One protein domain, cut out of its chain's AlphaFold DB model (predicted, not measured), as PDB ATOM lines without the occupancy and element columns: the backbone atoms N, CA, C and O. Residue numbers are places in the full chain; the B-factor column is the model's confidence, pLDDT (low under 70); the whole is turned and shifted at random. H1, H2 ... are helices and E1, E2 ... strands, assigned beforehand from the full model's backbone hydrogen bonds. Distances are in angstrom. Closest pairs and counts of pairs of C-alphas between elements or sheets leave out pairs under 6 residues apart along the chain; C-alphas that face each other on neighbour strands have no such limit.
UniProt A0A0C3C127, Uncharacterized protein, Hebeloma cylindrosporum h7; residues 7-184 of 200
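What this domain is: This is residues 7 to 184 of the 200 residues of an uncharacterized protein of Hebeloma cylindrosporum h7 (UniProt A0A0C3C127). There is little regular structure: a small parallel sheet, E1-E3-E2, lies at one end, and one long loop, residues 66 to 89, links it to an antiparallel sheet, E5-E4-E6, with helices H2, H4, H5 and H6 clustered at the other end. The printed part has 178 residues, mixed in class, and is only just compact, close to loose: radius of gyration of the C-alphas 18.4 A, spans 58, 42 and 29 A.

How they stand to each other: E1, residues 19 to 23, and E2, 40 to 42, are edge strands beside E3, 59 to 65; N 20 and O 60 are 2.8 A apart, N 41 and O 59 2.9 A. E4, 90 to 94, and E5, 99 to 102, form a hairpin, N 92 and O 101 2.8 A apart. H2, 123 to 128, touches H4, 150 to 161; their closest C-alphas, Ile 127 and Val 153, are 6.1 A apart.

Where its parts are: E1 begins at C-alpha 19 (157.131, 151.065, 226.544); H6, 175 to 183, ends at C-alpha 183 (177.942, 164.333, 210.626).

The domain as a whole: The printed part has no cut; residues 27 to 37 and 110 to 115 stand free. pLDDT is under 70 for 22 residues, among them 136 to 143.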
ATOM      1  N   PHE A   7     152.337 143.110 232.490       71.50
ATOM      2  CA  PHE A   7     152.623 144.391 231.866       71.50
ATOM      3  C   PHE A   7     151.399 144.888 231.107       71.50
ATOM      4  O   PHE A   7     150.701 144.103 230.467       71.50
ATOM      5  N   ILE A   8     151.152 146.192 231.180       67.94
ATOM      6  CA  ILE A   8     150.032 146.848 230.505       67.94
ATOM      7  C   ILE A   8     150.600 147.768 229.425       67.94
ATOM      8  O   ILE A   8     151.488 148.579 229.702       67.94
ATOM      9  N   SER A   9     150.074 147.651 228.205       60.31
ATOM     10  CA  SER A   9     150.220 148.659 227.153       60.31
ATOM     11  C   SER A   9     149.034 149.624 227.224       60.31
ATOM     12  O   SER A   9     147.887 149.179 227.212       60.31
ATOM     13  N   ALA A  10     149.289 150.929 227.292       50.34
ATOM     14  CA  ALA A  10     148.254 151.962 227.307       50.34
ATOM     15  C   ALA A  10     148.059 152.578 225.906       50.34
ATOM     16  O   ALA A  10     149.027 152.667 225.147       50.34
ATOM     17  N   PRO A  11     146.843 153.028 225.543       42.66
ATOM     18  CA  PRO A  11     146.613 153.720 224.279       42.66
ATOM     19  C   PRO A  11     147.365 155.070 224.206       42.66
ATOM     20  O   PRO A  11     147.203 155.947 225.044       42.66
ATOM     21  N   TYR A  12     148.225 155.168 223.188       43.16
ATOM     22  CA  TYR A  12     148.789 156.314 222.452       43.16
ATOM     23  C   TYR A  12     148.742 157.748 223.018       43.16
ATOM     24  O   TYR A  12     148.379 158.662 222.282       43.16
ATOM     25  N   HIS A  13     149.171 158.015 224.253       50.50
ATOM     26  CA  HIS A  13     149.629 159.379 224.612       50.50
ATOM     27  C   HIS A  13     150.670 159.429 225.738       50.50
ATOM     28  O   HIS A  13     151.391 160.416 225.835       50.50
ATOM     29  N   LEU A  14     150.753 158.389 226.577       57.12
ATOM     30  CA  LEU A  14     151.625 158.373 227.763       57.12
ATOM     31  C   LEU A  14     152.851 157.460 227.626       57.12
ATOM     32  O   LEU A  14     153.827 157.643 228.343       57.12
ATOM     33  N   LEU A  15     152.806 156.464 226.735       70.56
ATOM     34  CA  LEU A  15     153.852 155.450 226.586       70.56
ATOM     35  C   LEU A  15     154.484 155.526 225.198       70.56
ATOM     36  O   LEU A  15     153.779 155.698 224.202       70.56
ATOM     37  N   GLY A  16     155.805 155.347 225.133       69.94
ATOM     38  CA  GLY A  16     156.489 155.105 223.864       69.94
ATOM     39  C   GLY A  16     156.041 153.787 223.198       69.94
ATOM     40  O   GLY A  16     155.491 152.911 223.868       69.94
ATOM     41  N   PRO A  17     156.321 153.583 221.896       71.88
ATOM     42  CA  PRO A  17     155.831 152.426 221.130       71.88
ATOM     43  C   PRO A  17     156.202 151.040 221.690       71.88
ATOM     44  O   PRO A  17     155.457 150.082 221.500       71.88
ATOM     45  N   CYS A  18     157.343 150.927 222.378       78.25
ATOM     46  CA  CYS A  18     157.799 149.694 223.036       78.25
ATOM     47  C   CYS A  18     157.828 149.817 224.565       78.25
ATOM     48  O   CYS A  18     158.472 149.016 225.247       78.25
ATOM     49  N   GLU A  19     157.167 150.833 225.112       79.38
ATOM     50  CA  GLU A  19     157.131 151.065 226.544       79.38
ATOM     51  C   GLU A  19     155.958 150.334 227.191       79.38
ATOM     52  O   GLU A  19     154.812 150.408 226.748       79.38
ATOM     53  N   LEU A  20     156.263 149.628 228.271       85.19
ATOM     54  CA  LEU A  20     155.330 148.869 229.079       85.19
ATOM     55  C   LEU A  20     155.257 149.449 230.486       85.19
ATOM     56  O   LEU A  20     156.245 149.932 231.042       85.19
ATOM     57  N   MET A  21     154.095 149.288 231.110       85.25
ATOM     58  CA  MET A  21     153.900 149.585 232.522       85.25
ATOM     59  C   MET A  21     153.892 148.287 233.321       85.25
ATOM     60  O   MET A  21     153.068 147.410 233.059       85.25
ATOM     61  N   LYS A  22     154.796 148.140 234.297       85.69
ATOM     62  CA  LYS A  22     154.794 146.959 235.171       85.69
ATOM     63  C   LYS A  22     153.676 147.098 236.199       85.69
ATOM     64  O   LYS A  22     153.705 148.038 236.993       85.69
ATOM     65  N   SER A  23     152.733 146.162 236.217       82.25
ATOM     66  CA  SER A  23     151.675 146.128 237.223       82.25
ATOM     67  C   SER A  23     152.027 145.158 238.353       82.25
ATOM     68  O   SER A  23     152.845 144.245 238.203       82.25
ATOM     69  N   HIS A  24     151.408 145.376 239.510       78.69
ATOM     70  CA  HIS A  24     151.448 144.436 240.625       78.69
ATOM     71  C   HIS A  24     150.344 143.375 240.548       78.69
ATOM     72  O   HIS A  24     150.238 142.572 241.458       78.69
ATOM     73  N   ASN A  25     149.529 143.339 239.493       75.69
ATOM     74  CA  ASN A  25     148.373 142.452 239.422       75.69
ATOM     75  C   ASN A  25     148.751 141.104 238.776       75.69
ATOM     76  O   ASN A  25     148.866 141.071 237.552       75.69
ATOM     77  N   PRO A  26     148.980 140.015 239.537       76.62
ATOM     78  CA  PRO A  26     149.233 138.711 238.938       76.62
ATOM     79  C   PRO A  26     147.979 138.220 238.209       76.62
ATOM     80  O   PRO A  26     146.858 138.397 238.681       76.62
ATOM     81  N   ALA A  27     148.170 137.567 237.067       78.00
ATOM     82  CA  ALA A  27     147.089 136.946 236.315       78.00
ATOM     83  C   ALA A  27     147.461 135.502 235.980       78.00
ATOM     84  O   ALA A  27     148.588 135.219 235.568       78.00
ATOM     85  N   VAL A  28     146.500 134.593 236.138       81.94
ATOM     86  CA  VAL A  28     146.614 133.231 235.612       81.94
ATOM     87  C   VAL A  28     146.188 133.276 234.152       81.94
ATOM     88  O   VAL A  28     145.084 133.720 233.841       81.94
ATOM     89  N   VAL A  29     147.073 132.845 233.259       81.75
ATOM     90  CA  VAL A  29     146.824 132.807 231.816       81.75
ATOM     91  C   VAL A  29     146.930 131.376 231.312       81.75
ATOM     92  O   VAL A  29     147.800 130.619 231.744       81.75
ATOM     93  N   GLU A  30     146.047 131.001 230.392       86.69
ATOM     94  CA  GLU A  30     146.156 129.717 229.708       86.69
ATOM     95  C   GLU A  30     147.375 129.707 228.782       86.69
ATOM     96  O   GLU A  30     147.672 130.687 228.094       86.69
ATOM     97  N   SER A  31     148.069 128.571 228.725       84.50
ATOM     98  CA  SER A  31     149.256 128.390 227.882       84.50
ATOM     99  C   SER A  31     148.949 128.551 226.389       84.50
ATOM    100  O   SER A  31     149.783 129.063 225.649       84.50
ATOM    101  N   SER A  32     147.732 128.198 225.965       90.06
ATOM    102  CA  SER A  32     147.193 128.420 224.615       90.06
ATOM    103  C   SER A  32     147.182 129.899 224.201       90.06
ATOM    104  O   SER A  32     147.271 130.207 223.012       90.06
ATOM    105  N   GLY A  33     147.107 130.824 225.163       84.31
ATOM    106  CA  GLY A  33     147.146 132.267 224.927       84.31
ATOM    107  C   GLY A  33     148.557 132.835 224.729       84.31
ATOM    108  O   GLY A  33     148.699 133.991 224.320       84.31
ATOM    109  N   VAL A  34     149.609 132.055 225.000       85.88
ATOM    110  CA  VAL A  34     151.004 132.503 224.887       85.88
ATOM    111  C   VAL A  34     151.450 132.453 223.429       85.88
ATOM    112  O   VAL A  34     151.644 131.389 222.851       85.88
ATOM    113  N   ARG A  35     151.658 133.630 222.828       87.56
ATOM    114  CA  ARG A  35     152.079 133.755 221.419       87.56
ATOM    115  C   ARG A  35     153.584 133.598 221.201       87.56
ATOM    116  O   ARG A  35     154.014 133.378 220.075       87.56
ATOM    117  N   GLY A  36     154.385 133.750 222.250       85.06
ATOM    118  CA  GLY A  36     155.838 133.672 222.164       85.06
ATOM    119  C   GLY A  36     156.535 134.284 223.371       85.06
ATOM    120  O   GLY A  36     155.894 134.794 224.291       85.06
ATOM    121  N   LEU A  37     157.865 134.226 223.344       83.94
ATOM    122  CA  LEU A  37     158.733 134.846 224.340       83.94
ATOM    123  C   LEU A  37     159.145 136.241 223.870       83.94
ATOM    124  O   LEU A  37     159.449 136.442 222.694       83.94
ATOM    125  N   CYS A  38     159.199 137.192 224.797       82.06
ATOM    126  CA  CYS A  38     159.761 138.511 224.548       82.06
ATOM    127  C   CYS A  38     160.712 138.915 225.677       82.06
ATOM    128  O   CYS A  38     160.546 138.523 226.832       82.06
ATOM    129  N   GLU A  39     161.728 139.700 225.328       82.31
ATOM    130  CA  GLU A  39     162.623 140.315 226.302       82.31
ATOM    131  C   GLU A  39     162.028 141.648 226.760       82.31
ATOM    132  O   GLU A  39     161.669 142.489 225.931       82.31
ATOM    133  N   VAL A  40     161.943 141.837 228.080       83.00
ATOM    134  CA  VAL A  40     161.501 143.087 228.702       83.00
ATOM    135  C   VAL A  40     162.606 143.616 229.611       83.00
ATOM    136  O   VAL A  40     162.954 142.984 230.611       83.00
ATOM    137  N   VAL A  41     163.141 144.794 229.297       82.69
ATOM    138  CA  VAL A  41     164.261 145.392 230.038       82.69
ATOM    139  C   VAL A  41     163.799 146.507 230.968       82.69
ATOM    140  O   VAL A  41     162.927 147.311 230.639       82.69
ATOM    141  N   LYS A  42     164.412 146.591 232.153       80.81
ATOM    142  CA  LYS A  42     164.219 147.749 233.030       80.81
ATOM    143  C   LYS A  42     165.028 148.916 232.483       80.81
ATOM    144  O   LYS A  42     166.256 148.889 232.536       80.81
ATOM    145  N   PHE A  43     164.349 149.950 232.011       78.81
ATOM    146  CA  PHE A  43     164.995 151.190 231.620       78.81
ATOM    147  C   PHE A  43     165.313 151.999 232.877       78.81
ATOM    148  O   PHE A  43     164.426 152.308 233.673       78.81
ATOM    149  N   ARG A  44     166.595 152.309 233.072       78.00
ATOM    150  CA  ARG A  44     167.069 153.133 234.184       78.00
ATOM    151  C   ARG A  44     167.220 154.555 233.681       78.00
ATOM    152  O   ARG A  44     168.063 154.842 232.842       78.00
ATOM    153  N   ASP A  45     166.357 155.425 234.162       77.25
ATOM    154  CA  ASP A  45     166.276 156.825 233.771       77.25
ATOM    155  C   ASP A  45     167.204 157.735 234.591       77.25
ATOM    156  O   ASP A  45     167.486 158.844 234.142       77.25
ATOM    157  N   THR A  46     167.746 157.253 235.714       78.81
ATOM    158  CA  THR A  46     168.679 157.968 236.606       78.81
ATOM    159  C   THR A  46     170.149 157.903 236.177       78.81
ATOM    160  O   THR A  46     170.983 158.657 236.672       78.81
ATOM    161  N   GLU A  47     170.499 157.010 235.254       83.88
ATOM    162  CA  GLU A  47     171.874 156.804 234.792       83.88
ATOM    163  C   GLU A  47     171.916 156.580 233.280       83.88
ATOM    164  O   GLU A  47     170.888 156.354 232.640       83.88
ATOM    165  N   TYR A  48     173.105 156.672 232.685       85.38
ATOM    166  CA  TYR A  48     173.300 156.216 231.313       85.38
ATOM    167  C   TYR A  48     173.669 154.739 231.294       85.38
ATOM    168  O   TYR A  48     174.400 154.240 232.146       85.38
ATOM    169  N   ILE A  49     173.190 154.037 230.275       83.25
ATOM    170  CA  ILE A  49     173.468 152.614 230.103       83.25
ATOM    171  C   ILE A  49     174.883 152.446 229.545       83.25
ATOM    172  O   ILE A  49     175.211 153.068 228.538       83.25
ATOM    173  N   VAL A  50     175.709 151.603 230.175       83.06
ATOM    174  CA  VAL A  50     177.106 151.329 229.765       83.06
ATOM    175  C   VAL A  50     177.283 150.030 228.974       83.06
ATOM    176  O   VAL A  50     178.276 149.881 228.267       83.06
ATOM    177  N   GLU A  51     176.337 149.096 229.081       78.25
ATOM    178  CA  GLU A  51     176.480 147.729 228.560       78.25
ATOM    179  C   GLU A  51     176.051 147.624 227.090       78.25
ATOM    180  O   GLU A  51     176.880 147.532 226.178       78.25
ATOM    181  N   LYS A  52     174.735 147.648 226.850       76.50
ATOM    182  CA  LYS A  52     174.128 147.496 225.530       76.50
ATOM    183  C   LYS A  52     172.907 148.411 225.401       76.50
ATOM    184  O   LYS A  52     172.105 148.475 226.329       76.50
ATOM    185  N   PRO A  53     172.733 149.090 224.257       74.62
ATOM    186  CA  PRO A  53     171.529 149.849 223.983       74.62
ATOM    187  C   PRO A  53     170.273 148.996 224.007       74.62
ATOM    188  O   PRO A  53     170.293 147.842 223.576       74.62
ATOM    189  N   VAL A  54     169.169 149.613 224.406       72.56
ATOM    190  CA  VAL A  54     167.841 149.013 224.266       72.56
ATOM    191  C   VAL A  54     167.476 149.037 222.785       72.56
ATOM    192  O   VAL A  54     167.520 150.095 222.159       72.56
ATOM    193  N   SER A  55     167.168 147.877 222.192       71.19
ATOM    194  CA  SER A  55     166.742 147.827 220.788       71.19
ATOM    195  C   SER A  55     165.447 148.614 220.599       71.19
ATOM    196  O   SER A  55     164.608 148.639 221.495       71.19
ATOM    197  N   SER A  56     165.221 149.171 219.411       67.00
ATOM    198  CA  SER A  56     163.917 149.748 219.051       67.00
ATOM    199  C   SER A  56     162.791 148.715 218.972       67.00
ATOM    200  O   SER A  56     161.635 149.093 218.859       67.00
ATOM    201  N   GLN A  57     163.123 147.425 219.047       73.31
ATOM    202  CA  GLN A  57     162.177 146.308 219.140       73.31
ATOM    203  C   GLN A  57     162.151 145.669 220.538       73.31
ATOM    204  O   GLN A  57     161.416 144.710 220.764       73.31
ATOM    205  N   THR A  58     162.986 146.142 221.467       77.06
ATOM    206  CA  THR A  58     163.030 145.610 222.829       77.06
ATOM    207  C   THR A  58     161.969 146.318 223.653       77.06
ATOM    208  O   THR A  58     161.986 147.543 223.778       77.06
ATOM    209  N   TRP A  59     161.075 145.539 224.256       83.25
ATOM    210  CA  TRP A  59     160.124 146.066 225.221       83.25
ATOM    211  C   TRP A  59     160.863 146.562 226.459       83.25
ATOM    212  O   TRP A  59     161.767 145.897 226.968       83.25
ATOM    213  N   TYR A  60     160.481 147.725 226.972       81.75
ATOM    214  CA  TYR A  60     161.099 148.290 228.165       81.75
ATOM    215  C   TYR A  60     160.059 148.852 229.124       81.75
ATOM    216  O   TYR A  60     158.962 149.207 228.718       81.75
ATOM    217  N   TYR A  61     160.404 148.949 230.405       84.19
ATOM    218  CA  TYR A  61     159.575 149.616 231.411       84.19
ATOM    219  C   TYR A  61     160.419 150.552 232.271       84.19
ATOM    220  O   TYR A  61     161.567 150.234 232.598       84.19
ATOM    221  N   ARG A  62     159.842 151.693 232.655       80.38
ATOM    222  CA  ARG A  62     160.480 152.706 233.518       80.38
ATOM    223  C   ARG A  62     159.825 152.788 234.889       80.38
ATOM    224  O   ARG A  62     160.506 152.772 235.911       80.38
ATOM    225  N   PHE A  63     158.500 152.761 234.906       80.00
ATOM    226  CA  PHE A  63     157.696 152.955 236.104       80.00
ATOM    227  C   PHE A  63     156.763 151.774 236.370       80.00
ATOM    228  O   PHE A  63     156.563 150.875 235.544       80.00
ATOM    229  N   LYS A  64     156.246 151.750 237.596       82.38
ATOM    230  CA  LYS A  64     155.330 150.731 238.099       82.38
ATOM    231  C   LYS A  64     153.980 151.355 238.402       82.38
ATOM    232  O   LYS A  64     153.942 152.432 238.990       82.38
ATOM    233  N   LEU A  65     152.913 150.636 238.066       81.00
ATOM    234  CA  LEU A  65     151.560 150.957 238.499       81.00
ATOM    235  C   LEU A  65     151.254 150.219 239.796       81.00
ATOM    236  O   LEU A  65     151.274 148.983 239.837       81.00
ATOM    237  N   HIS A  66     150.981 150.976 240.848       80.56
ATOM    238  CA  HIS A  66     150.473 150.444 242.102       80.56
ATOM    239  C   HIS A  66     148.956 150.220 242.026       80.56
ATOM    240  O   HIS A  66     148.270 150.755 241.158       80.56
ATOM    241  N   TYR A  67     148.427 149.390 242.931       77.19
ATOM    242  CA  TYR A  67     146.997 149.052 242.965       77.19
ATOM    243  C   TYR A  67     146.088 150.261 243.214       77.19
ATOM    244  O   TYR A  67     144.936 150.251 242.799       77.19
ATOM    245  N   ASP A  68     146.610 151.294 243.872       81.50
ATOM    246  CA  ASP A  68     145.926 152.564 244.131       81.50
ATOM    247  C   ASP A  68     145.918 153.509 242.911       81.50
ATOM    248  O   ASP A  68     145.443 154.637 243.007       81.50
ATOM    249  N   GLY A  69     146.446 153.063 241.766       75.75
ATOM    250  CA  GLY A  69     146.556 153.856 240.545       75.75
ATOM    251  C   GLY A  69     147.756 154.804 240.526       75.75
ATOM    252  O   GLY A  69     147.950 155.505 239.534       75.75
ATOM    253  N   THR A  70     148.587 154.825 241.573       80.94
ATOM    254  CA  THR A  70     149.778 155.677 241.602       80.94
ATOM    255  C   THR A  70     150.908 155.091 240.758       80.94
ATOM    256  O   THR A  70     151.131 153.874 240.701       80.94
ATOM    257  N   MET A  71     151.648 155.974 240.088       78.19
ATOM    258  CA  MET A  71     152.840 155.612 239.329       78.19
ATOM    259  C   MET A  71     154.088 155.842 240.181       78.19
ATOM    260  O   MET A  71     154.295 156.927 240.717       78.19
ATOM    261  N   LYS A  72     154.947 154.824 240.290       78.19
ATOM    262  CA  LYS A  72     156.223 154.915 241.011       78.19
ATOM    263  C   LYS A  72     157.402 154.735 240.067       78.19
ATOM    264  O   LYS A  72     157.437 153.780 239.289       78.19
ATOM    265  N   GLY A  73     158.411 155.590 240.224       72.38
ATOM    266  CA  GLY A  73     159.652 155.538 239.448       72.38
ATOM    267  C   GLY A  73     159.655 156.414 238.197       72.38
ATOM    268  O   GLY A  73     160.535 156.235 237.367       72.38
ATOM    269  N   LEU A  74     158.693 157.332 238.064       73.81
ATOM    270  CA  LEU A  74     158.841 158.491 237.188       73.81
ATOM    271  C   LEU A  74     159.791 159.463 237.881       73.81
ATOM    272  O   LEU A  74     159.511 159.899 238.998       73.81
ATOM    273  N   ASN A  75     160.940 159.722 237.263       75.25
ATOM    274  CA  ASN A  75     161.878 160.713 237.758       75.25
ATOM    275  C   ASN A  75     161.742 162.001 236.955       75.25
ATOM    276  O   ASN A  75     161.822 161.995 235.724       75.25
ATOM    277  N   ASP A  76     161.616 163.107 237.678       80.12
ATOM    278  CA  ASP A  76     161.772 164.427 237.092       80.12
ATOM    279  C   ASP A  76     163.227 164.607 236.662       80.12
ATOM    280  O   ASP A  76     164.178 164.254 237.371       80.12
ATOM    281  N   HIS A  77     163.405 165.177 235.478       82.69
ATOM    282  CA  HIS A  77     164.716 165.499 234.945       82.69
ATOM    283  C   HIS A  77     164.820 166.991 234.655       82.69
ATOM    284  O   HIS A  77     163.822 167.713 234.605       82.69
ATOM    285  N   CYS A  78     166.051 167.430 234.387       89.19
ATOM    286  CA  CYS A  78     166.346 168.774 233.921       89.19
ATOM    287  C   CYS A  78     165.929 169.882 234.915       89.19
ATOM    288  O   CYS A  78     165.472 169.646 236.032       89.19
ATOM    289  N   LEU A  79     166.117 171.131 234.496       87.38
ATOM    290  CA  LEU A  79     165.690 172.331 235.212       87.38
ATOM    291  C   LEU A  79     164.165 172.512 235.171       87.38
ATOM    292  O   LEU A  79     163.586 173.091 236.086       87.38
ATOM    293  N   CYS A  80     163.517 172.004 234.119       87.94
ATOM    294  CA  CYS A  80     162.078 172.120 233.891       87.94
ATOM    295  C   CYS A  80     161.234 171.155 234.740       87.94
ATOM    296  O   CYS A  80     160.012 171.305 234.768       87.94
ATOM    297  N   ARG A  81     161.868 170.178 235.411       87.38
ATOM    298  CA  ARG A  81     161.208 169.120 236.196       87.38
ATOM    299  C   ARG A  81     160.093 168.423 235.414       87.38
ATOM    300  O   ARG A  81     159.004 168.204 235.931       87.38
ATOM    301  N   GLN A  82     160.357 168.151 234.139       83.38
ATOM    302  CA  GLN A  82     159.447 167.411 233.274       83.38
ATOM    303  C   GLN A  82     159.912 165.963 233.142       83.38
ATOM    304  O   GLN A  82     161.107 165.652 233.224       83.38
ATOM    305  N   GLU A  83     158.947 165.084 232.899       80.31
ATOM    306  CA  GLU A  83     159.195 163.681 232.601       80.31
ATOM    307  C   GLU A  83     159.912 163.535 231.250       80.31
ATOM    308  O   GLU A  83     159.669 164.271 230.292       80.31
ATOM    309  N   TYR A  84     160.811 162.553 231.150       81.31
ATOM    310  CA  TYR A  84     161.495 162.287 229.888       81.31
ATOM    311  C   TYR A  84     160.554 161.636 228.872       81.31
ATOM    312  O   TYR A  84     160.063 160.524 229.083       81.31
ATOM    313  N   GLU A  85     160.416 162.271 227.711       78.06
ATOM    314  CA  GLU A  85     159.688 161.731 226.568       78.06
ATOM    315  C   GLU A  85     160.641 161.469 225.382       78.06
ATOM    316  O   GLU A  85     161.020 162.410 224.675       78.06
ATOM    317  N   PRO A  86     161.035 160.201 225.132       75.88
ATOM    318  CA  PRO A  86     162.055 159.849 224.136       75.88
ATOM    319  C   PRO A  86     161.796 160.369 222.719       75.88
ATOM    320  O   PRO A  86     162.744 160.621 221.972       75.88
ATOM    321  N   GLU A  87     160.527 160.530 222.349       75.25
ATOM    322  CA  GLU A  87     160.104 161.001 221.028       75.25
ATOM    323  C   GLU A  87     160.228 162.525 220.880       75.25
ATOM    324  O   GLU A  87     160.575 163.020 219.805       75.25
ATOM    325  N   LYS A  88     159.983 163.288 221.954       78.25
ATOM    326  CA  LYS A  88     159.861 164.753 221.883       78.25
ATOM    327  C   LYS A  88     161.152 165.491 222.212       78.25
ATOM    328  O   LYS A  88     161.448 166.508 221.583       78.25
ATOM    329  N   VAL A  89     161.935 164.993 223.168       83.56
ATOM    330  CA  VAL A  89     163.094 165.725 223.701       83.56
ATOM    331  C   VAL A  89     164.409 164.992 223.460       83.56
ATOM    332  O   VAL A  89     164.473 163.765 223.461       83.56
ATOM    333  N   ILE A  90     165.486 165.759 223.255       88.38
ATOM    334  CA  ILE A  90     166.858 165.248 223.373       88.38
ATOM    335  C   ILE A  90     167.384 165.672 224.730       88.38
ATOM    336  O   ILE A  90     167.383 166.865 225.040       88.38
ATOM    337  N   GLN A  91     167.910 164.710 225.475       91.44
ATOM    338  CA  GLN A  91     168.567 164.944 226.749       91.44
ATOM    339  C   GLN A  91     170.055 164.646 226.672       91.44
ATOM    340  O   GLN A  91     170.489 163.795 225.893       91.44
ATOM    341  N   ARG A  92     170.830 165.324 227.515       92.75
ATOM    342  CA  ARG A  92     172.249 165.062 227.750       92.75
ATOM    343  C   ARG A  92     172.496 164.703 229.199       92.75
ATOM    344  O   ARG A  92     171.852 165.260 230.081       92.75
ATOM    345  N   TYR A  93     173.426 163.790 229.432       93.06
ATOM    346  CA  TYR A  93     173.760 163.337 230.772       93.06
ATOM    347  C   TYR A  93     175.009 164.032 231.303       93.06
ATOM    348  O   TYR A  93     176.041 164.065 230.632       93.06
ATOM    349  N   CYS A  94     174.932 164.517 232.539       92.19
ATOM    350  CA  CYS A  94     176.098 164.938 233.297       92.19
ATOM    351  C   CYS A  94     176.563 163.803 234.221       92.19
ATOM    352  O   CYS A  94     175.848 163.474 235.169       92.19
ATOM    353  N   PRO A  95     177.767 163.237 234.023       89.44
ATOM    354  CA  PRO A  95     178.262 162.158 234.873       89.44
ATOM    355  C   PRO A  95     178.651 162.599 236.287       89.44
ATOM    356  O   PRO A  95     178.735 161.749 237.162       89.44
ATOM    357  N   SER A  96     178.866 163.896 236.536       90.88
ATOM    358  CA  SER A  96     179.250 164.382 237.871       90.88
ATOM    359  C   SER A  96     178.064 164.636 238.796       90.88
ATOM    360  O   SER A  96     178.206 164.424 239.993       90.88
ATOM    361  N   CYS A  97     176.926 165.107 238.280       90.56
ATOM    362  CA  CYS A  97     175.711 165.297 239.086       90.56
ATOM    363  C   CYS A  97     174.646 164.223 238.823       90.56
ATOM    364  O   CYS A  97     173.545 164.299 239.359       90.56
ATOM    365  N   SER A  98     174.973 163.238 237.983       90.19
ATOM    366  CA  SER A  98     174.115 162.115 237.610       90.19
ATOM    367  C   SER A  98     172.717 162.520 237.130       90.19
ATOM    368  O   SER A  98     171.731 161.854 237.430       90.19
ATOM    369  N   MET A  99     172.632 163.611 236.363       90.75
ATOM    370  CA  MET A  99     171.363 164.197 235.926       90.75
ATOM    371  C   MET A  99     171.278 164.320 234.404       90.75
ATOM    372  O   MET A  99     172.269 164.598 233.721       90.75
ATOM    373  N   TRP A 100     170.065 164.129 233.883       92.31
ATOM    374  CA  TRP A 100     169.707 164.382 232.492       92.31
ATOM    375  C   TRP A 100     169.159 165.800 232.319       92.31
ATOM    376  O   TRP A 100     168.312 166.234 233.095       92.31
ATOM    377  N   PHE A 101     169.613 166.495 231.277       92.69
ATOM    378  CA  PHE A 101     169.197 167.853 230.931       92.69
ATOM    379  C   PHE A 101     168.678 167.911 229.499       92.69
ATOM    380  O   PHE A 101     169.363 167.469 228.575       92.69
ATOM    381  N   ASP A 102     167.502 168.497 229.300       92.12
ATOM    382  CA  ASP A 102     166.965 168.767 227.972       92.12
ATOM    383  C   ASP A 102     167.851 169.777 227.241       92.12
ATOM    384  O   ASP A 102     168.199 170.833 227.774       92.12
ATOM    385  N   ILE A 103     168.173 169.493 225.976       90.25
ATOM    386  CA  ILE A 103     168.966 170.414 225.148       90.25
ATOM    387  C   ILE A 103     168.261 171.771 224.990       90.25
ATOM    388  O   ILE A 103     168.943 172.786 224.879       90.25
ATOM    389  N   GLY A 104     166.923 171.799 224.984       89.62
ATOM    390  CA  GLY A 104     166.139 173.041 224.965       89.62
ATOM    391  C   GLY A 104     166.448 173.916 226.180       89.62
ATOM    392  O   GLY A 104     166.963 175.018 226.021       89.62
ATOM    393  N   CYS A 105     166.279 173.369 227.386       91.50
ATOM    394  CA  CYS A 105     166.583 174.077 228.628       91.50
ATOM    395  C   CYS A 105     168.057 174.490 228.735       91.50
ATOM    396  O   CYS A 105     168.347 175.577 229.223       91.50
ATOM    397  N   LEU A 106     168.999 173.665 228.259       91.44
ATOM    398  CA  LEU A 106     170.413 174.056 228.225       91.44
ATOM    399  C   LEU A 106     170.645 175.277 227.325       91.44
ATOM    400  O   LEU A 106     171.403 176.165 227.691       91.44
ATOM    401  N   ARG A 107     169.982 175.360 226.169       89.56
ATOM    402  CA  ARG A 107     170.105 176.518 225.269       89.56
ATOM    403  C   ARG A 107     169.479 177.784 225.843       89.56
ATOM    404  O   ARG A 107     169.990 178.866 225.584       89.56
ATOM    405  N   GLU A 108     168.384 177.641 226.579       88.62
ATOM    406  CA  GLU A 108     167.648 178.763 227.168       88.62
ATOM    407  C   GLU A 108     168.332 179.311 228.422       88.62
ATOM    408  O   GLU A 108     168.399 180.524 228.608       88.62
ATOM    409  N   HIS A 109     168.864 178.430 229.272       85.12
ATOM    410  CA  HIS A 109     169.343 178.802 230.605       85.12
ATOM    411  C   HIS A 109     170.865 178.764 230.766       85.12
ATOM    412  O   HIS A 109     171.381 179.318 231.735       85.12
ATOM    413  N   VAL A 110     171.604 178.133 229.847       81.00
ATOM    414  CA  VAL A 110     173.068 178.030 229.919       81.00
ATOM    415  C   VAL A 110     173.692 178.784 228.750       81.00
ATOM    416  O   VAL A 110     173.938 178.233 227.675       81.00
ATOM    417  N   LEU A 111     173.970 180.069 228.984       73.88
ATOM    418  CA  LEU A 111     174.638 180.958 228.037       73.88
ATOM    419  C   LEU A 111     175.992 181.462 228.576       73.88
ATOM    420  O   LEU A 111     176.116 181.716 229.775       73.88
ATOM    421  N   PRO A 112     176.989 181.678 227.697       75.50
ATOM    422  CA  PRO A 112     177.032 181.230 226.306       75.50
ATOM    423  C   PRO A 112     177.373 179.728 226.209       75.50
ATOM    424  O   PRO A 112     178.087 179.199 227.069       75.50
ATOM    425  N   PRO A 113     176.922 179.028 225.152       78.81
ATOM    426  CA  PRO A 113     177.453 177.710 224.840       78.81
ATOM    427  C   PRO A 113     178.965 177.794 224.609       78.81
ATOM    428  O   PRO A 113     179.480 178.756 224.038       78.81
ATOM    429  N   ILE A 114     179.678 176.759 225.037       81.50
ATOM    430  CA  ILE A 114     181.113 176.638 224.815       81.50
ATOM    431  C   ILE A 114     181.306 176.142 223.381       81.50
ATOM    432  O   ILE A 114     180.739 175.116 222.983       81.50
ATOM    433  N   ALA A 115     182.085 176.893 222.598       68.06
ATOM    434  CA  ALA A 115     182.475 176.477 221.259       68.06
ATOM    435  C   ALA A 115     183.138 175.095 221.333       68.06
ATOM    436  O   ALA A 115     183.969 174.836 222.204       68.06
ATOM    437  N   SER A 116     182.741 174.189 220.440       66.44
ATOM    438  CA  SER A 116     183.452 172.923 220.305       66.44
ATOM    439  C   SER A 116     184.822 173.200 219.701       66.44
ATOM    440  O   SER A 116     184.916 173.930 218.714       66.44
ATOM    441  N   ASP A 117     185.851 172.554 220.241       63.91
ATOM    442  CA  ASP A 117     187.132 172.416 219.556       63.91
ATOM    443  C   ASP A 117     186.906 171.782 218.174       63.91
ATOM    444  O   ASP A 117     185.912 171.064 217.970       63.91
ATOM    445  N   ILE A 118     187.824 172.039 217.234       61.69
ATOM    446  CA  ILE A 118     187.829 171.394 215.916       61.69
ATOM    447  C   ILE A 118     187.720 169.881 216.152       61.69
ATOM    448  O   ILE A 118     188.577 169.308 216.834       61.69
ATOM    449  N   PRO A 119     186.646 169.228 215.670       65.12
ATOM    450  CA  PRO A 119     186.411 167.833 215.985       65.12
ATOM    451  C   PRO A 119     187.554 166.997 215.399       65.12
ATOM    452  O   PRO A 119     187.968 167.269 214.273       65.12
ATOM    453  N   PRO A 120     188.051 165.974 216.116       71.56
ATOM    454  CA  PRO A 120     189.149 165.150 215.628       71.56
ATOM    455  C   PRO A 120     188.871 164.589 214.229       71.56
ATOM    456  O   PRO A 120     187.746 164.175 213.935       71.56
ATOM    457  N   ASP A 121     189.910 164.491 213.398       72.94
ATOM    458  CA  ASP A 121     189.790 163.960 212.030       72.94
ATOM    459  C   ASP A 121     189.353 162.487 212.006       72.94
ATOM    460  O   ASP A 121     188.797 161.995 211.023       72.94
ATOM    461  N   ASN A 122     189.554 161.769 213.116       83.88
ATOM    462  CA  ASN A 122     189.120 160.389 213.264       83.88
ATOM    463  C   ASN A 122     187.826 160.275 214.086       83.88
ATOM    464  O   ASN A 122     187.634 160.914 215.122       83.88
ATOM    465  N   VAL A 123     186.946 159.383 213.637       86.25
ATOM    466  CA  VAL A 123     185.624 159.143 214.233       86.25
ATOM    467  C   VAL A 123     185.670 158.700 215.696       86.25
ATOM    468  O   VAL A 123     184.815 159.119 216.470       86.25
ATOM    469  N   VAL A 124     186.665 157.905 216.105       84.62
ATOM    470  CA  VAL A 124     186.805 157.485 217.511       84.62
ATOM    471  C   VAL A 124     187.081 158.703 218.391       84.62
ATOM    472  O   VAL A 124     186.430 158.870 219.416       84.62
ATOM    473  N   GLY A 125     187.958 159.604 217.948       86.56
ATOM    474  CA  GLY A 125     188.206 160.892 218.585       86.56
ATOM    475  C   GLY A 125     186.935 161.729 218.708       86.56
ATOM    476  O   GLY A 125     186.634 162.209 219.798       86.56
ATOM    477  N   LYS A 126     186.133 161.838 217.637       87.75
ATOM    478  CA  LYS A 126     184.834 162.534 217.707       87.75
ATOM    479  C   LYS A 126     183.905 161.912 218.751       87.75
ATOM    480  O   LYS A 126     183.332 162.641 219.557       87.75
ATOM    481  N   ILE A 127     183.794 160.581 218.785       90.19
ATOM    482  CA  ILE A 127     182.955 159.859 219.756       90.19
ATOM    483  C   ILE A 127     183.415 160.124 221.195       90.19
ATOM    484  O   ILE A 127     182.574 160.337 222.061       90.19
ATOM    485  N   LEU A 128     184.725 160.157 221.456       87.88
ATOM    486  CA  LEU A 128     185.273 160.452 222.788       87.88
ATOM    487  C   LEU A 128     184.934 161.864 223.276       87.88
ATOM    488  O   LEU A 128     184.841 162.092 224.478       87.88
ATOM    489  N   THR A 129     184.754 162.809 222.354       85.88
ATOM    490  CA  THR A 129     184.355 164.190 222.667       85.88
ATOM    491  C   THR A 129     182.844 164.406 222.684       85.88
ATOM    492  O   THR A 129     182.387 165.513 222.978       85.88
ATOM    493  N   MET A 130     182.071 163.381 222.322       88.31
ATOM    494  CA  MET A 130     180.628 163.481 222.191       88.31
ATOM    495  C   MET A 130     179.964 163.420 223.572       88.31
ATOM    496  O   MET A 130     180.280 162.528 224.363       88.31
ATOM    497  N   PRO A 131     178.994 164.302 223.862       90.06
ATOM    498  CA  PRO A 131     178.209 164.178 225.074       90.06
ATOM    499  C   PRO A 131     177.350 162.912 225.051       90.06
ATOM    500  O   PRO A 131     176.850 162.478 224.007       90.06
ATOM    501  N   ILE A 132     177.139 162.332 226.230       92.25
ATOM    502  CA  ILE A 132     176.185 161.239 226.397       92.25
ATOM    503  C   ILE A 132     174.785 161.823 226.215       92.25
ATOM    504  O   ILE A 132     174.404 162.752 226.924       92.25
ATOM    505  N   LEU A 133     174.024 161.289 225.263       90.88
ATOM    506  CA  LEU A 133     172.719 161.819 224.882       90.88
ATOM    507  C   LEU A 133     171.698 160.710 224.663       90.88
ATOM    508  O   LEU A 133     172.066 159.609 224.261       90.88
ATOM    509  N   ARG A 134     170.422 161.025 224.881       88.06
ATOM    510  CA  ARG A 134     169.266 160.164 224.593       88.06
ATOM    511  C   ARG A 134     168.134 160.981 223.968       88.06
ATOM    512  O   ARG A 134     168.131 162.206 224.070       88.06
ATOM    513  N   GLY A 135     167.191 160.308 223.329       83.06
ATOM    514  CA  GLY A 135     165.968 160.888 222.785       83.06
ATOM    515  C   GLY A 135     166.068 161.423 221.353       83.06
ATOM    516  O   GLY A 135     167.072 161.237 220.649       83.06
ATOM    517  N   LYS A 136     164.962 162.048 220.926       67.38
ATOM    518  CA  LYS A 136     164.582 162.402 219.547       67.38
ATOM    519  C   LYS A 136     164.902 161.280 218.574       67.38
ATOM    520  O   LYS A 136     165.957 161.261 217.925       67.38
ATOM    521  N   LEU A 137     163.983 160.324 218.519       63.97
ATOM    522  CA  LEU A 137     164.021 159.229 217.568       63.97
ATOM    523  C   LEU A 137     163.930 159.821 216.157       63.97
ATOM    524  O   LEU A 137     163.022 160.570 215.815       63.97
ATOM    525  N   GLY A 138     164.975 159.587 215.363       52.88
ATOM    526  CA  GLY A 138     164.930 159.907 213.942       52.88
ATOM    527  C   GLY A 138     163.978 158.952 213.211       52.88
ATOM    528  O   GLY A 138     163.556 157.954 213.796       52.88
ATOM    529  N   PRO A 139     163.711 159.184 211.914       45.25
ATOM    530  CA  PRO A 139     162.848 158.320 211.094       45.25
ATOM    531  C   PRO A 139     163.297 156.848 211.064       45.25
ATOM    532  O   PRO A 139     162.515 155.955 210.763       45.25
ATOM    533  N   SER A 140     164.554 156.581 211.419       51.53
ATOM    534  CA  SER A 140     165.043 155.255 211.782       51.53
ATOM    535  C   SER A 140     165.226 155.241 213.298       51.53
ATOM    536  O   SER A 140     166.153 155.880 213.803       51.53
ATOM    537  N   ALA A 141     164.338 154.558 214.025       52.50
ATOM    538  CA  ALA A 141     164.422 154.359 215.471       52.50
ATOM    539  C   ALA A 141     165.744 153.656 215.832       52.50
ATOM    540  O   ALA A 141     165.842 152.432 215.916       52.50
ATOM    541  N   ASN A 142     166.799 154.452 215.976       69.44
ATOM    542  CA  ASN A 142     168.126 153.986 216.318       69.44
ATOM    543  C   ASN A 142     168.092 153.577 217.785       69.44
ATOM    544  O   ASN A 142     167.935 154.437 218.646       69.44
ATOM    545  N   SER A 143     168.236 152.284 218.057       68.81
ATOM    546  CA  SER A 143     168.205 151.676 219.395       68.81
ATOM    547  C   SER A 143     168.956 152.486 220.462       68.81
ATOM    548  O   SER A 143     168.425 152.804 221.524       68.81
ATOM    549  N   TRP A 144     170.163 152.950 220.133       78.44
ATOM    550  CA  TRP A 144     170.989 153.770 221.022       78.44
ATOM    551  C   TRP A 144     170.381 155.124 221.403       78.44
ATOM    552  O   TRP A 144     170.787 155.694 222.405       78.44
ATOM    553  N   ARG A 145     169.397 155.656 220.676       80.19
ATOM    554  CA  ARG A 145     168.715 156.899 221.064       80.19
ATOM    555  C   ARG A 145     167.703 156.692 222.177       80.19
ATOM    556  O   ARG A 145     167.541 157.600 222.978       80.19
ATOM    557  N   ILE A 146     167.069 155.522 222.273       74.31
ATOM    558  CA  ILE A 146     166.104 155.243 223.348       74.31
ATOM    559  C   ILE A 146     166.853 155.203 224.682       74.31
ATOM    560  O   ILE A 146     166.608 156.024 225.563       74.31
ATOM    561  N   SER A 147     167.826 154.294 224.786       75.06
ATOM    562  CA  SER A 147     168.659 154.057 225.975       75.06
ATOM    563  C   SER A 147     169.752 155.095 226.219       75.06
ATOM    564  O   SER A 147     170.329 155.154 227.302       75.06
ATOM    565  N   GLY A 148     170.074 155.876 225.195       84.75
ATOM    566  CA  GLY A 148     171.188 156.807 225.180       84.75
ATOM    567  C   GLY A 148     172.493 156.227 224.626       84.75
ATOM    568  O   GLY A 148     172.725 155.015 224.614       84.75
ATOM    569  N   SER A 149     173.368 157.127 224.173       90.12
ATOM    570  CA  SER A 149     174.673 156.841 223.564       90.12
ATOM    571  C   SER A 149     175.747 156.382 224.552       90.12
ATOM    572  O   SER A 149     176.882 156.123 224.152       90.12
ATOM    573  N   GLY A 150     175.410 156.277 225.837       90.62
ATOM    574  CA  GLY A 150     176.344 155.988 226.919       90.62
ATOM    575  C   GLY A 150     177.193 154.739 226.685       90.62
ATOM    576  O   GLY A 150     178.412 154.792 226.812       90.62
ATOM    577  N   ALA A 151     176.574 153.644 226.239       88.88
ATOM    578  CA  ALA A 151     177.261 152.377 226.003       88.88
ATOM    579  C   ALA A 151     178.268 152.485 224.847       88.88
ATOM    580  O   ALA A 151     179.341 151.887 224.883       88.88
ATOM    581  N   MET A 152     177.958 153.294 223.833       90.88
ATOM    582  CA  MET A 152     178.820 153.525 222.674       90.88
ATOM    583  C   MET A 152     180.033 154.366 223.072       90.88
ATOM    584  O   MET A 152     181.168 154.014 222.751       90.88
ATOM    585  N   VAL A 153     179.793 155.456 223.809       91.50
ATOM    586  CA  VAL A 153     180.847 156.341 224.322       91.50
ATOM    587  C   VAL A 153     181.759 155.574 225.278       91.50
ATOM    588  O   VAL A 153     182.978 155.623 225.136       91.50
ATOM    589  N   HIS A 154     181.188 154.783 226.190       90.69
ATOM    590  CA  HIS A 154     181.946 153.988 227.153       90.69
ATOM    591  C   HIS A 154     182.843 152.938 226.474       90.69
ATOM    592  O   HIS A 154     184.013 152.797 226.834       90.69
ATOM    593  N   LYS A 155     182.351 152.258 225.428       89.81
ATOM    594  CA  LYS A 155     183.182 151.362 224.600       89.81
ATOM    595  C   LYS A 155     184.356 152.100 223.956       89.81
ATOM    596  O   LYS A 155     185.491 151.630 224.040       89.81
ATOM    597  N   ALA A 156     184.108 153.269 223.362       89.88
ATOM    598  CA  ALA A 156     185.163 154.080 222.759       89.88
ATOM    599  C   ALA A 156     186.210 154.530 223.793       89.88
ATOM    600  O   ALA A 156     187.409 154.447 223.521       89.88
ATOM    601  N   MET A 157     185.780 154.934 224.995       89.62
ATOM    602  CA  MET A 157     186.679 155.272 226.107       89.62
ATOM    603  C   MET A 157     187.577 154.093 226.490       89.62
ATOM    604  O   MET A 157     188.782 154.271 226.679       89.62
ATOM    605  N   TRP A 158     187.014 152.886 226.567       88.38
ATOM    606  CA  TRP A 158     187.774 151.682 226.892       88.38
ATOM    607  C   TRP A 158     188.831 151.361 225.826       88.38
ATOM    608  O   TRP A 158     189.994 151.133 226.162       88.38
ATOM    609  N   TRP A 159     188.479 151.442 224.539       87.44
ATOM    610  CA  TRP A 159     189.436 151.269 223.437       87.44
ATOM    611  C   TRP A 159     190.544 152.319 223.435       87.44
ATOM    612  O   TRP A 159     191.703 151.987 223.183       87.44
ATOM    613  N   ASN A 160     190.202 153.574 223.734       85.94
ATOM    614  CA  ASN A 160     191.176 154.653 223.845       85.94
ATOM    615  C   ASN A 160     192.166 154.392 224.988       85.94
ATOM    616  O   ASN A 160     193.375 154.500 224.795       85.94
ATOM    617  N   LYS A 161     191.670 153.957 226.155       87.62
ATOM    618  CA  LYS A 161     192.510 153.554 227.292       87.62
ATOM    619  C   LYS A 161     193.423 152.377 226.936       87.62
ATOM    620  O   LYS A 161     194.591 152.379 227.309       87.62
ATOM    621  N   ALA A 162     192.916 151.410 226.173       86.94
ATOM    622  CA  ALA A 162     193.689 150.280 225.662       86.94
ATOM    623  C   ALA A 162     194.620 150.641 224.482       86.94
ATOM    624  O   ALA A 162     195.348 149.775 223.999       86.94
ATOM    625  N   ARG A 163     194.589 151.894 223.993       84.69
ATOM    626  CA  ARG A 163     195.288 152.385 222.787       84.69
ATOM    627  C   ARG A 163     195.039 151.539 221.534       84.69
ATOM    628  O   ARG A 163     195.855 151.518 220.614       84.69
ATOM    629  N   ARG A 164     193.922 150.813 221.495       83.88
ATOM    630  CA  ARG A 164     193.611 149.867 220.425       83.88
ATOM    631  C   ARG A 164     192.104 149.622 220.342       83.88
ATOM    632  O   ARG A 164     191.554 148.927 221.197       83.88
ATOM    633  N   PRO A 165     191.434 150.135 219.299       80.62
ATOM    634  CA  PRO A 165     190.093 149.685 218.951       80.62
ATOM    635  C   PRO A 165     190.084 148.189 218.622       80.62
ATOM    636  O   PRO A 165     191.046 147.660 218.053       80.62
ATOM    637  N   ALA A 166     188.986 147.510 218.952       82.38
ATOM    638  CA  ALA A 166     188.732 146.156 218.463       82.38
ATOM    639  C   ALA A 166     188.677 146.145 216.922       82.38
ATOM    640  O   ALA A 166     188.377 147.167 216.311       82.38
ATOM    641  N   ARG A 167     188.970 145.020 216.256       86.88
ATOM    642  CA  ARG A 167     188.970 144.965 214.775       86.88
ATOM    643  C   ARG A 167     187.581 145.242 214.184       86.88
ATOM    644  O   ARG A 167     187.467 145.915 213.168       86.88
ATOM    645  N   ASP A 168     186.554 144.774 214.873       88.25
ATOM    646  CA  ASP A 168     185.124 144.850 214.569       88.25
ATOM    647  C   ASP A 168     184.437 146.074 215.211       88.25
ATOM    648  O   ASP A 168     183.213 146.139 215.305       88.25
ATOM    649  N   TRP A 169     185.195 147.083 215.661       87.31
ATOM    650  CA  TRP A 169     184.645 148.214 216.423       87.31
ATOM    651  C   TRP A 169     183.486 148.934 215.711       87.31
ATOM    652  O   TRP A 169     182.562 149.418 216.366       87.31
ATOM    653  N   LYS A 170     183.509 148.989 214.371       89.31
ATOM    654  CA  LYS A 170     182.446 149.611 213.570       89.31
ATOM    655  C   LYS A 170     181.114 148.878 213.713       89.31
ATOM    656  O   LYS A 170     180.072 149.515 213.847       89.31
ATOM    657  N   GLU A 171     181.163 147.552 213.708       88.69
ATOM    658  CA  GLU A 171     179.996 146.686 213.871       88.69
ATOM    659  C   GLU A 171     179.443 146.820 215.291       88.69
ATOM    660  O   GLU A 171     178.243 147.006 215.475       88.69
ATOM    661  N   GLN A 172     180.329 146.854 216.293       86.88
ATOM    662  CA  GLN A 172     179.937 146.993 217.697       86.88
ATOM    663  C   GLN A 172     179.263 148.328 218.045       86.88
ATOM    664  O   GLN A 172     178.498 148.380 219.014       86.88
ATOM    665  N   LEU A 173     179.586 149.406 217.324       87.31
ATOM    666  CA  LEU A 173     178.943 150.713 217.488       87.31
ATOM    667  C   LEU A 173     177.688 150.871 216.624       87.31
ATOM    668  O   LEU A 173     176.773 151.598 217.005       87.31
ATOM    669  N   GLY A 174     177.644 150.197 215.477       87.69
ATOM    670  CA  GLY A 174     176.570 150.309 214.501       87.69
ATOM    671  C   GLY A 174     176.712 151.530 213.586       87.69
ATOM    672  O   GLY A 174     177.116 152.623 213.994       87.69
ATOM    673  N   ALA A 175     176.337 151.348 212.317       87.94
ATOM    674  CA  ALA A 175     176.499 152.360 211.270       87.94
ATOM    675  C   ALA A 175     175.773 153.678 211.585       87.94
ATOM    676  O   ALA A 175     176.321 154.752 211.345       87.94
ATOM    677  N   SER A 176     174.572 153.615 212.168       86.44
ATOM    678  CA  SER A 176     173.782 154.816 212.455       86.44
ATOM    679  C   SER A 176     174.395 155.696 213.543       86.44
ATOM    680  O   SER A 176     174.330 156.923 213.458       86.44
ATOM    681  N   PHE A 177     175.028 155.092 214.551       88.56
ATOM    682  CA  PHE A 177     175.762 155.828 215.576       88.56
ATOM    683  C   PHE A 177     177.002 156.506 214.990       88.56
ATOM    684  O   PHE A 177     177.249 157.684 215.233       88.56
ATOM    685  N   ILE A 178     177.753 155.767 214.172       90.06
ATOM    686  CA  ILE A 178     178.959 156.259 213.499       90.06
ATOM    687  C   ILE A 178     178.633 157.447 212.594       90.06
ATOM    688  O   ILE A 178     179.267 158.493 212.714       90.06
ATOM    689  N   GLN A 179     177.612 157.318 211.743       89.31
ATOM    690  CA  GLN A 179     177.156 158.403 210.871       89.31
ATOM    691  C   GLN A 179     176.727 159.627 211.682       89.31
ATOM    692  O   GLN A 179     177.076 160.755 211.338       89.31
ATOM    693  N   TYR A 180     176.012 159.418 212.792       87.62
ATOM    694  CA  TYR A 180     175.634 160.512 213.674       87.62
ATOM    695  C   TYR A 180     176.864 161.234 214.246       87.62
ATOM    696  O   TYR A 180     176.945 162.457 214.145       87.62
ATOM    697  N   ALA A 181     177.847 160.497 214.768       88.88
ATOM    698  CA  ALA A 181     179.083 161.070 215.300       88.88
ATOM    699  C   ALA A 181     179.926 161.796 214.235       88.88
ATOM    700  O   ALA A 181     180.591 162.784 214.537       88.88
ATOM    701  N   GLN A 182     179.907 161.324 212.987       87.50
ATOM    702  CA  GLN A 182     180.654 161.934 211.886       87.50
ATOM    703  C   GLN A 182     180.028 163.241 211.395       87.50
ATOM    704  O   GLN A 182     180.766 164.196 211.140       87.50
ATOM    705  N   ASN A 183     178.696 163.267 211.287       86.12
ATOM    706  CA  ASN A 183     177.942 164.333 210.626       86.12
ATOM    707  C   ASN A 183     177.519 165.470 211.565       86.12
ATOM    708  O   ASN A 183     176.981 166.469 211.097       86.12
ATOM    709  N   ASN A 184     177.705 165.319 212.879       83.44
ATOM    710  CA  ASN A 184     177.259 166.305 213.859       83.44
ATOM    711  C   ASN A 184     178.445 166.964 214.564       83.44
ATOM    712  O   ASN A 184     179.395 166.301 214.977       83.44
TER     713      ASN A 184